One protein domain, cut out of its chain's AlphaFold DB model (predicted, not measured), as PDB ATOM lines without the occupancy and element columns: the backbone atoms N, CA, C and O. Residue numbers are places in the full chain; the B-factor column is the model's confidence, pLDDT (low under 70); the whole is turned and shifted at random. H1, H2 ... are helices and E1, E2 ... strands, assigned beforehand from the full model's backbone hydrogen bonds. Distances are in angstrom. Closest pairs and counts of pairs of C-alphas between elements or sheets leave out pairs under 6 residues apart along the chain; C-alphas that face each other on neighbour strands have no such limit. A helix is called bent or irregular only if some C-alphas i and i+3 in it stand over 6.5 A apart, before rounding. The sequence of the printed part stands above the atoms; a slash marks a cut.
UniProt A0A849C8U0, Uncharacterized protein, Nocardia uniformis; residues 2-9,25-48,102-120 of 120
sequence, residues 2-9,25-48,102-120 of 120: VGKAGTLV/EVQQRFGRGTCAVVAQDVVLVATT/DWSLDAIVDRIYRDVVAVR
ATOM      1  N   VAL A   2      71.325 -39.537  61.947       49.84
ATOM      2  CA  VAL A   2      72.504 -38.749  62.329       49.84
ATOM      3  C   VAL A   2      72.462 -38.658  63.852       49.84
ATOM      4  O   VAL A   2      71.510 -38.111  64.406       49.84
ATOM      5  N   GLY A   3      73.409 -39.309  64.529       56.59
ATOM      6  CA  GLY A   3      73.522 -39.236  65.982       56.59
ATOM      7  C   GLY A   3      73.671 -37.777  66.411       56.59
ATOM      8  O   GLY A   3      74.392 -37.012  65.774       56.59
ATOM      9  N   LYS A   4      72.953 -37.373  67.460       61.62
ATOM     10  CA  LYS A   4      73.049 -36.020  68.016       61.62
ATOM     11  C   LYS A   4      74.502 -35.778  68.446       61.62
ATOM     12  O   LYS A   4      75.045 -36.593  69.191       61.62
ATOM     13  N   ALA A   5      75.130 -34.704  67.964       68.69
ATOM     14  CA  ALA A   5      76.501 -34.367  68.333       68.69
ATOM     15  C   ALA A   5      76.590 -34.120  69.849       68.69
ATOM     16  O   ALA A   5      75.815 -33.342  70.404       68.69
ATOM     17  N   GLY A   6      77.492 -34.832  70.523       76.94
ATOM     18  CA  GLY A   6      77.772 -34.661  71.951       76.94
ATOM     19  C   GLY A   6      79.078 -33.906  72.174       76.94
ATOM     20  O   GLY A   6      79.929 -33.898  71.289       76.94
ATOM     21  N   THR A   7      79.250 -33.317  73.357       86.00
ATOM     22  CA  THR A   7      80.504 -32.692  73.815       86.00
ATOM     23  C   THR A   7      81.285 -33.690  74.669       86.00
ATOM     24  O   THR A   7      80.723 -34.257  75.609       86.00
ATOM     25  N   LEU A   8      82.571 -33.893  74.379       87.94
ATOM     26  CA  LEU A   8      83.479 -34.640  75.247       87.94
ATOM     27  C   LEU A   8      84.104 -33.702  76.282       87.94
ATOM     28  O   LEU A   8      84.685 -32.681  75.927       87.94
ATOM     29  N   VAL A   9      84.039 -34.075  77.557       89.62
ATOM     30  CA  VAL A   9      84.773 -33.400  78.634       89.62
ATOM     31  C   VAL A   9      85.819 -34.360  79.180       89.62
ATOM     32  O   VAL A   9      85.485 -35.448  79.646       89.62
ATOM     33  N   GLU A  25      79.694 -34.897  90.124       90.12
ATOM     34  CA  GLU A  25      78.954 -33.649  90.363       90.12
ATOM     35  C   GLU A  25      78.569 -32.940  89.057       90.12
ATOM     36  O   GLU A  25      77.444 -32.461  88.905       90.12
ATOM     37  N   VAL A  26      79.460 -32.941  88.058       90.56
ATOM     38  CA  VAL A  26      79.144 -32.452  86.709       90.56
ATOM     39  C   VAL A  26      77.978 -33.241  86.121       90.56
ATOM     40  O   VAL A  26      77.052 -32.638  85.588       90.56
ATOM     41  N   GLN A  27      77.970 -34.572  86.240       87.56
ATOM     42  CA  GLN A  27      76.871 -35.392  85.728       87.56
ATOM     43  C   GLN A  27      75.532 -35.050  86.385       87.56
ATOM     44  O   GLN A  27      74.521 -34.983  85.687       87.56
ATOM     45  N   GLN A  28      75.522 -34.805  87.698       87.88
ATOM     46  CA  GLN A  28      74.311 -34.459  88.449       87.88
ATOM     47  C   GLN A  28      73.700 -33.115  88.026       87.88
ATOM     48  O   GLN A  28      72.491 -32.930  88.160       87.88
ATOM     49  N   ARG A  29      74.495 -32.195  87.457       87.38
ATOM     50  CA  ARG A  29      73.995 -30.933  86.878       87.38
ATOM     51  C   ARG A  29      73.217 -31.123  85.576       87.38
ATOM     52  O   ARG A  29      72.480 -30.225  85.171       87.38
ATOM     53  N   PHE A  30      73.375 -32.257  84.896       84.88
ATOM     54  CA  PHE A  30      72.691 -32.538  83.639       84.88
ATOM     55  C   PHE A  30      71.472 -33.446  83.847       84.88
ATOM     56  O   PHE A  30      71.438 -34.312  84.718       84.88
ATOM     57  N   GLY A  31      70.448 -33.273  83.004       79.00
ATOM     58  CA  GLY A  31      69.261 -34.128  83.029       79.00
ATOM     59  C   GLY A  31      69.600 -35.597  82.748       79.00
ATOM     60  O   GLY A  31      70.562 -35.909  82.035       79.00
ATOM     61  N   ARG A  32      68.783 -36.519  83.273       73.44
ATOM     62  CA  ARG A  32      68.953 -37.968  83.055       73.44
ATOM     63  C   ARG A  32      69.115 -38.285  81.562       73.44
ATOM     64  O   ARG A  32      68.361 -37.784  80.734       73.44
ATOM     65  N   GLY A  33      70.105 -39.114  81.228       72.50
ATOM     66  CA  GLY A  33      70.382 -39.535  79.848       72.50
ATOM     67  C   GLY A  33      71.086 -38.495  78.964       72.50
ATOM     68  O   GLY A  33      71.276 -38.758  77.783       72.50
ATOM     69  N   THR A  34      71.489 -37.335  79.503       75.62
ATOM     70  CA  THR A  34      72.167 -36.269  78.728       75.62
ATOM     71  C   THR A  34      73.653 -36.096  79.058       75.62
ATOM     72  O   THR A  34      74.355 -35.375  78.350       75.62
ATOM     73  N   CYS A  35      74.138 -36.776  80.102       75.94
ATOM     74  CA  CYS A  35      75.541 -36.831  80.498       75.94
ATOM     75  C   CYS A  35      75.883 -38.246  80.982       75.94
ATOM     76  O   CYS A  35      75.181 -38.822  81.820       75.94
ATOM     77  N   ALA A  36      76.969 -38.798  80.453       74.06
ATOM     78  CA  ALA A  36      77.533 -40.066  80.886       74.06
ATOM     79  C   ALA A  36      78.933 -39.818  81.450       74.06
ATOM     80  O   ALA A  36      79.744 -39.142  80.817       74.06
ATOM     81  N   VAL A  37      79.216 -40.383  82.623       73.88
ATOM     82  CA  VAL A  37      80.577 -40.456  83.161       73.88
ATOM     83  C   VAL A  37      81.201 -41.751  82.673       73.88
ATOM     84  O   VAL A  37      80.657 -42.831  82.897       73.88
ATOM     85  N   VAL A  38      82.348 -41.632  82.019       70.75
ATOM     86  CA  VAL A  38      83.138 -42.766  81.544       70.75
ATOM     87  C   VAL A  38      84.424 -42.799  82.368       70.75
ATOM     88  O   VAL A  38      85.165 -41.817  82.396       70.75
ATOM     89  N   ALA A  39      84.641 -43.886  83.112       70.56
ATOM     90  CA  ALA A  39      85.802 -44.051  83.990       70.56
ATOM     91  C   ALA A  39      87.088 -44.387  83.200       70.56
ATOM     92  O   ALA A  39      87.045 -44.536  81.980       70.56
ATOM     93  N   GLN A  40      88.233 -44.458  83.898       65.81
ATOM     94  CA  GLN A  40      89.556 -44.712  83.302       65.81
ATOM     95  C   GLN A  40      89.571 -45.970  82.403       65.81
ATOM     96  O   GLN A  40      88.816 -46.907  82.643       65.81
ATOM     97  N   ASP A  41      90.446 -45.950  81.387       56.09
ATOM     98  CA  ASP A  41      90.729 -47.022  80.406       56.09
ATOM     99  C   ASP A  41      89.782 -47.162  79.197       56.09
ATOM    100  O   ASP A  41      89.695 -48.228  78.588       56.09
ATOM    101  N   VAL A  42      89.111 -46.081  78.775       50.56
ATOM    102  CA  VAL A  42      88.229 -46.111  77.592       50.56
ATOM    103  C   VAL A  42      88.783 -45.300  76.420       50.56
ATOM    104  O   VAL A  42      89.017 -44.096  76.517       50.56
ATOM    105  N   VAL A  43      88.921 -45.969  75.272       48.31
ATOM    106  CA  VAL A  43      89.106 -45.342  73.958       48.31
ATOM    107  C   VAL A  43      87.737 -44.877  73.464       48.31
ATOM    108  O   VAL A  43      86.877 -45.697  73.143       48.31
ATOM    109  N   LEU A  44      87.513 -43.563  73.401       45.53
ATOM    110  CA  LEU A  44      86.296 -43.030  72.795       45.53
ATOM    111  C   LEU A  44      86.400 -43.136  71.266       45.53
ATOM    112  O   LEU A  44      87.081 -42.340  70.627       45.53
ATOM    113  N   VAL A  45      85.683 -44.089  70.672       41.97
ATOM    114  CA  VAL A  45      85.454 -44.145  69.219       41.97
ATOM    115  C   VAL A  45      84.149 -43.408  68.909       41.97
ATOM    116  O   VAL A  45      83.127 -44.007  68.589       41.97
ATOM    117  N   ALA A  46      84.162 -42.087  69.078       49.47
ATOM    118  CA  ALA A  46      83.071 -41.210  68.670       49.47
ATOM    119  C   ALA A  46      83.652 -39.899  68.135       49.47
ATOM    120  O   ALA A  46      84.495 -39.275  68.776       49.47
ATOM    121  N   THR A  47      83.194 -39.469  66.963       53.34
ATOM    122  CA  THR A  47      83.496 -38.146  66.421       53.34
ATOM    123  C   THR A  47      82.677 -37.108  67.186       53.34
ATOM    124  O   THR A  47      81.513 -36.858  66.880       53.34
ATOM    125  N   THR A  48      83.264 -36.521  68.229       62.97
ATOM    126  CA  THR A  48      82.702 -35.326  68.870       62.97
ATOM    127  C   THR A  48      83.270 -34.069  68.204       62.97
ATOM    128  O   THR A  48      84.489 -33.961  68.066       62.97
ATOM    129  N   ASP A 102      92.797 -23.442  94.744       95.19
ATOM    130  CA  ASP A 102      91.953 -22.321  95.165       95.19
ATOM    131  C   ASP A 102      90.518 -22.465  94.639       95.19
ATOM    132  O   ASP A 102      89.583 -21.827  95.126       95.19
ATOM    133  N   TRP A 103      90.317 -23.350  93.663       95.56
ATOM    134  CA  TRP A 103      89.002 -23.658  93.128       95.56
ATOM    135  C   TRP A 103      88.224 -24.590  94.057       95.56
ATOM    136  O   TRP A 103      88.648 -25.709  94.370       95.56
ATOM    137  N   SER A 104      87.022 -24.157  94.436       93.75
ATOM    138  CA  SER A 104      86.034 -25.021  95.077       93.75
ATOM    139  C   SER A 104      85.428 -26.006  94.074       93.75
ATOM    140  O   SER A 104      85.409 -25.764  92.866       93.75
ATOM    141  N   LEU A 105      84.886 -27.119  94.577       91.81
ATOM    142  CA  LEU A 105      84.187 -28.107  93.748       91.81
ATOM    143  C   LEU A 105      83.036 -27.468  92.956       91.81
ATOM    144  O   LEU A 105      82.934 -27.694  91.754       91.81
ATOM    145  N   ASP A 106      82.242 -26.612  93.601       94.19
ATOM    146  CA  ASP A 106      81.138 -25.902  92.949       94.19
ATOM    147  C   ASP A 106      81.623 -24.991  91.818       94.19
ATOM    148  O   ASP A 106      81.048 -25.009  90.732       94.19
ATOM    149  N   ALA A 107      82.725 -24.259  92.022       96.56
ATOM    150  CA  ALA A 107      83.301 -23.403  90.986       96.56
ATOM    151  C   ALA A 107      83.793 -24.212  89.775       96.56
ATOM    152  O   ALA A 107      83.583 -23.799  88.632       96.56
ATOM    153  N   ILE A 108      84.408 -25.378  90.011       95.56
ATOM    154  CA  ILE A 108      84.845 -26.293  88.945       95.56
ATOM    155  C   ILE A 108      83.633 -26.800  88.159       95.56
ATOM    156  O   ILE A 108      83.622 -26.748  86.928       95.56
ATOM    157  N   VAL A 109      82.598 -27.262  88.861       95.00
ATOM    158  CA  VAL A 109      81.371 -27.794  88.256       95.00
ATOM    159  C   VAL A 109      80.651 -26.717  87.442       95.00
ATOM    160  O   VAL A 109      80.302 -26.956  86.286       95.00
ATOM    161  N   ASP A 110      80.487 -25.515  87.997       95.62
ATOM    162  CA  ASP A 110      79.857 -24.380  87.318       95.62
ATOM    163  C   ASP A 110      80.660 -23.905  86.109       95.62
ATOM    164  O   ASP A 110      80.090 -23.452  85.110       95.62
ATOM    165  N   ARG A 111      81.993 -23.991  86.170       96.88
ATOM    166  CA  ARG A 111      82.846 -23.706  85.018       96.88
ATOM    167  C   ARG A 111      82.609 -24.718  83.900       96.88
ATOM    168  O   ARG A 111      82.282 -24.306  82.791       96.88
ATOM    169  N   ILE A 112      82.721 -26.012  84.199       94.12
ATOM    170  CA  ILE A 112      82.552 -27.083  83.209       94.12
ATOM    171  C   ILE A 112      81.157 -27.019  82.581       94.12
ATOM    172  O   ILE A 112      81.022 -27.119  81.363       94.12
ATOM    173  N   TYR A 113      80.120 -26.814  83.394       92.69
ATOM    174  CA  TYR A 113      78.747 -26.698  82.910       92.69
ATOM    175  C   TYR A 113      78.585 -25.548  81.907       92.69
ATOM    176  O   TYR A 113      78.035 -25.755  80.824       92.69
ATOM    177  N   ARG A 114      79.091 -24.350  82.235       94.38
ATOM    178  CA  ARG A 114      79.010 -23.182  81.346       94.38
ATOM    179  C   ARG A 114      79.745 -23.407  80.032       94.38
ATOM    180  O   ARG A 114      79.185 -23.105  78.983       94.38
ATOM    181  N   ASP A 115      80.943 -23.977  80.083       94.12
ATOM    182  CA  ASP A 115      81.738 -24.237  78.883       94.12
ATOM    183  C   ASP A 115      81.050 -25.281  77.984       94.12
ATOM    184  O   ASP A 115      80.977 -25.089  76.774       94.12
ATOM    185  N   VAL A 116      80.448 -26.333  78.559       90.19
ATOM    186  CA  VAL A 116      79.647 -27.316  77.800       90.19
ATOM    187  C   VAL A 116      78.432 -26.668  77.137       90.19
ATOM    188  O   VAL A 116      78.112 -27.007  76.002       90.19
ATOM    189  N   VAL A 117      77.734 -25.758  77.822       89.00
ATOM    190  CA  VAL A 117      76.589 -25.037  77.243       89.00
ATOM    191  C   VAL A 117      77.031 -24.089  76.127       89.00
ATOM    192  O   VAL A 117      76.315 -23.954  75.143       89.00
ATOM    193  N   ALA A 118      78.203 -23.464  76.253       89.88
ATOM    194  CA  ALA A 118      78.719 -22.507  75.278       89.88
ATOM    195  C   ALA A 118      79.187 -23.147  73.959       89.88
ATOM    196  O   ALA A 118      79.155 -22.482  72.928       89.88
ATOM    197  N   VAL A 119      79.627 -24.411  73.986       85.31
ATOM    198  CA  VAL A 119      80.093 -25.143  72.788       85.31
ATOM    199  C   VAL A 119      79.026 -26.041  72.156       85.31
ATOM    200  O   VAL A 119      79.345 -26.816  71.260       85.31
ATOM    201  N   ARG A 120      77.790 -26.013  72.660       71.12
ATOM    202  CA  ARG A 120      76.666 -26.779  72.103       71.12
ATOM    203  C   ARG A 120      76.018 -26.104  70.904       71.12
ATOM    204  O   ARG A 120      76.031 -24.858  70.839       71.12
TER     205      ARG A 120
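AT A GLANCE: This is residues 2 to 9, 25 to 48 and 102 to 120 of the 120 residues of an uncharacterized protein of Nocardia uniformis (UniProt A0A849C8U0). One helix of 14 residues, H2, makes one side of a loose assembly, with the very short helix H1 packed beside its residues 109 to 113 and the short strand E1 passing near Val 116. On the side away from H2, residues 29 to 48, which hold no named element, swing out in a wide open loop. The printed part has 51 residues, with one named strand and two named helices in the order E1, H1, H2, and under half of the residues are in these elements. The class is mostly helix, and E1 pairs with no named strand. The whole is loose, with a radius of gyration of the C-alphas of 12.3 A, and spans 38 by 26 by 19 A.

HOW THE PARTS SIT: E1, residues 7 to 9, and H2, residues 105 to 118, have 2 pairs of C-alphas within 8 A. The closest C-alphas of the two are those of Thr 7 and Val 116, 6.7 A apart, and their centres are 12.1 A apart. H1, residues 25 to 28, is apart from E1. H1 and H2 touch, with 4 pairs of C-alphas within 8 A. The closest C-alphas of this pair are those of Val 26 and Val 109, at 5.4 A, and the centres are 9.9 A apart. H2 touches H1 with residues 109 to 113 alone. In H2 every pair of O of residue i and N of residue i+4 is within hydrogen-bond range. H1 is too short for such a pair, but its 1 pair of O of residue i and N of residue i+3 is within range.

IN THESE COORDINATES: E1 runs from Thr 7, with its C-alpha at (80.504, -32.692, 73.815), to Val 9. From first to last C-alpha it measures 6.5 A. H1 runs from Glu 25, with its C-alpha at (78.954, -33.649, 90.363), to Gln 28, over 5.1 A. H2 runs from Leu 105 to Ala 118, with C-alpha 118 at (78.719, -22.507, 75.278), over 20.1 A. Neither helix is bent.

THE WHOLE: The two C-alphas farthest apart are those of Val 2 and Asp 102, 41.5 A. The printed part ends at Arg 120, the chain's last residue. Residues 10 to 24 are not printed, and C-alphas 9 and 25 are 13.1 A apart across that cut, which lies in the link from E1 to H1. Residues 49 to 101 are not printed either, and C-alphas 48 and 102 are 30.8 A apart across that cut, in the link from H1 to H2. The C-alphas of residues 29 to 48 lie 6 to 17 A from the mean of the C-alphas. The mean pLDDT of the printed part is 78.4, and the model's confidence is under 70 at residues 2 to 5 and 40 to 48.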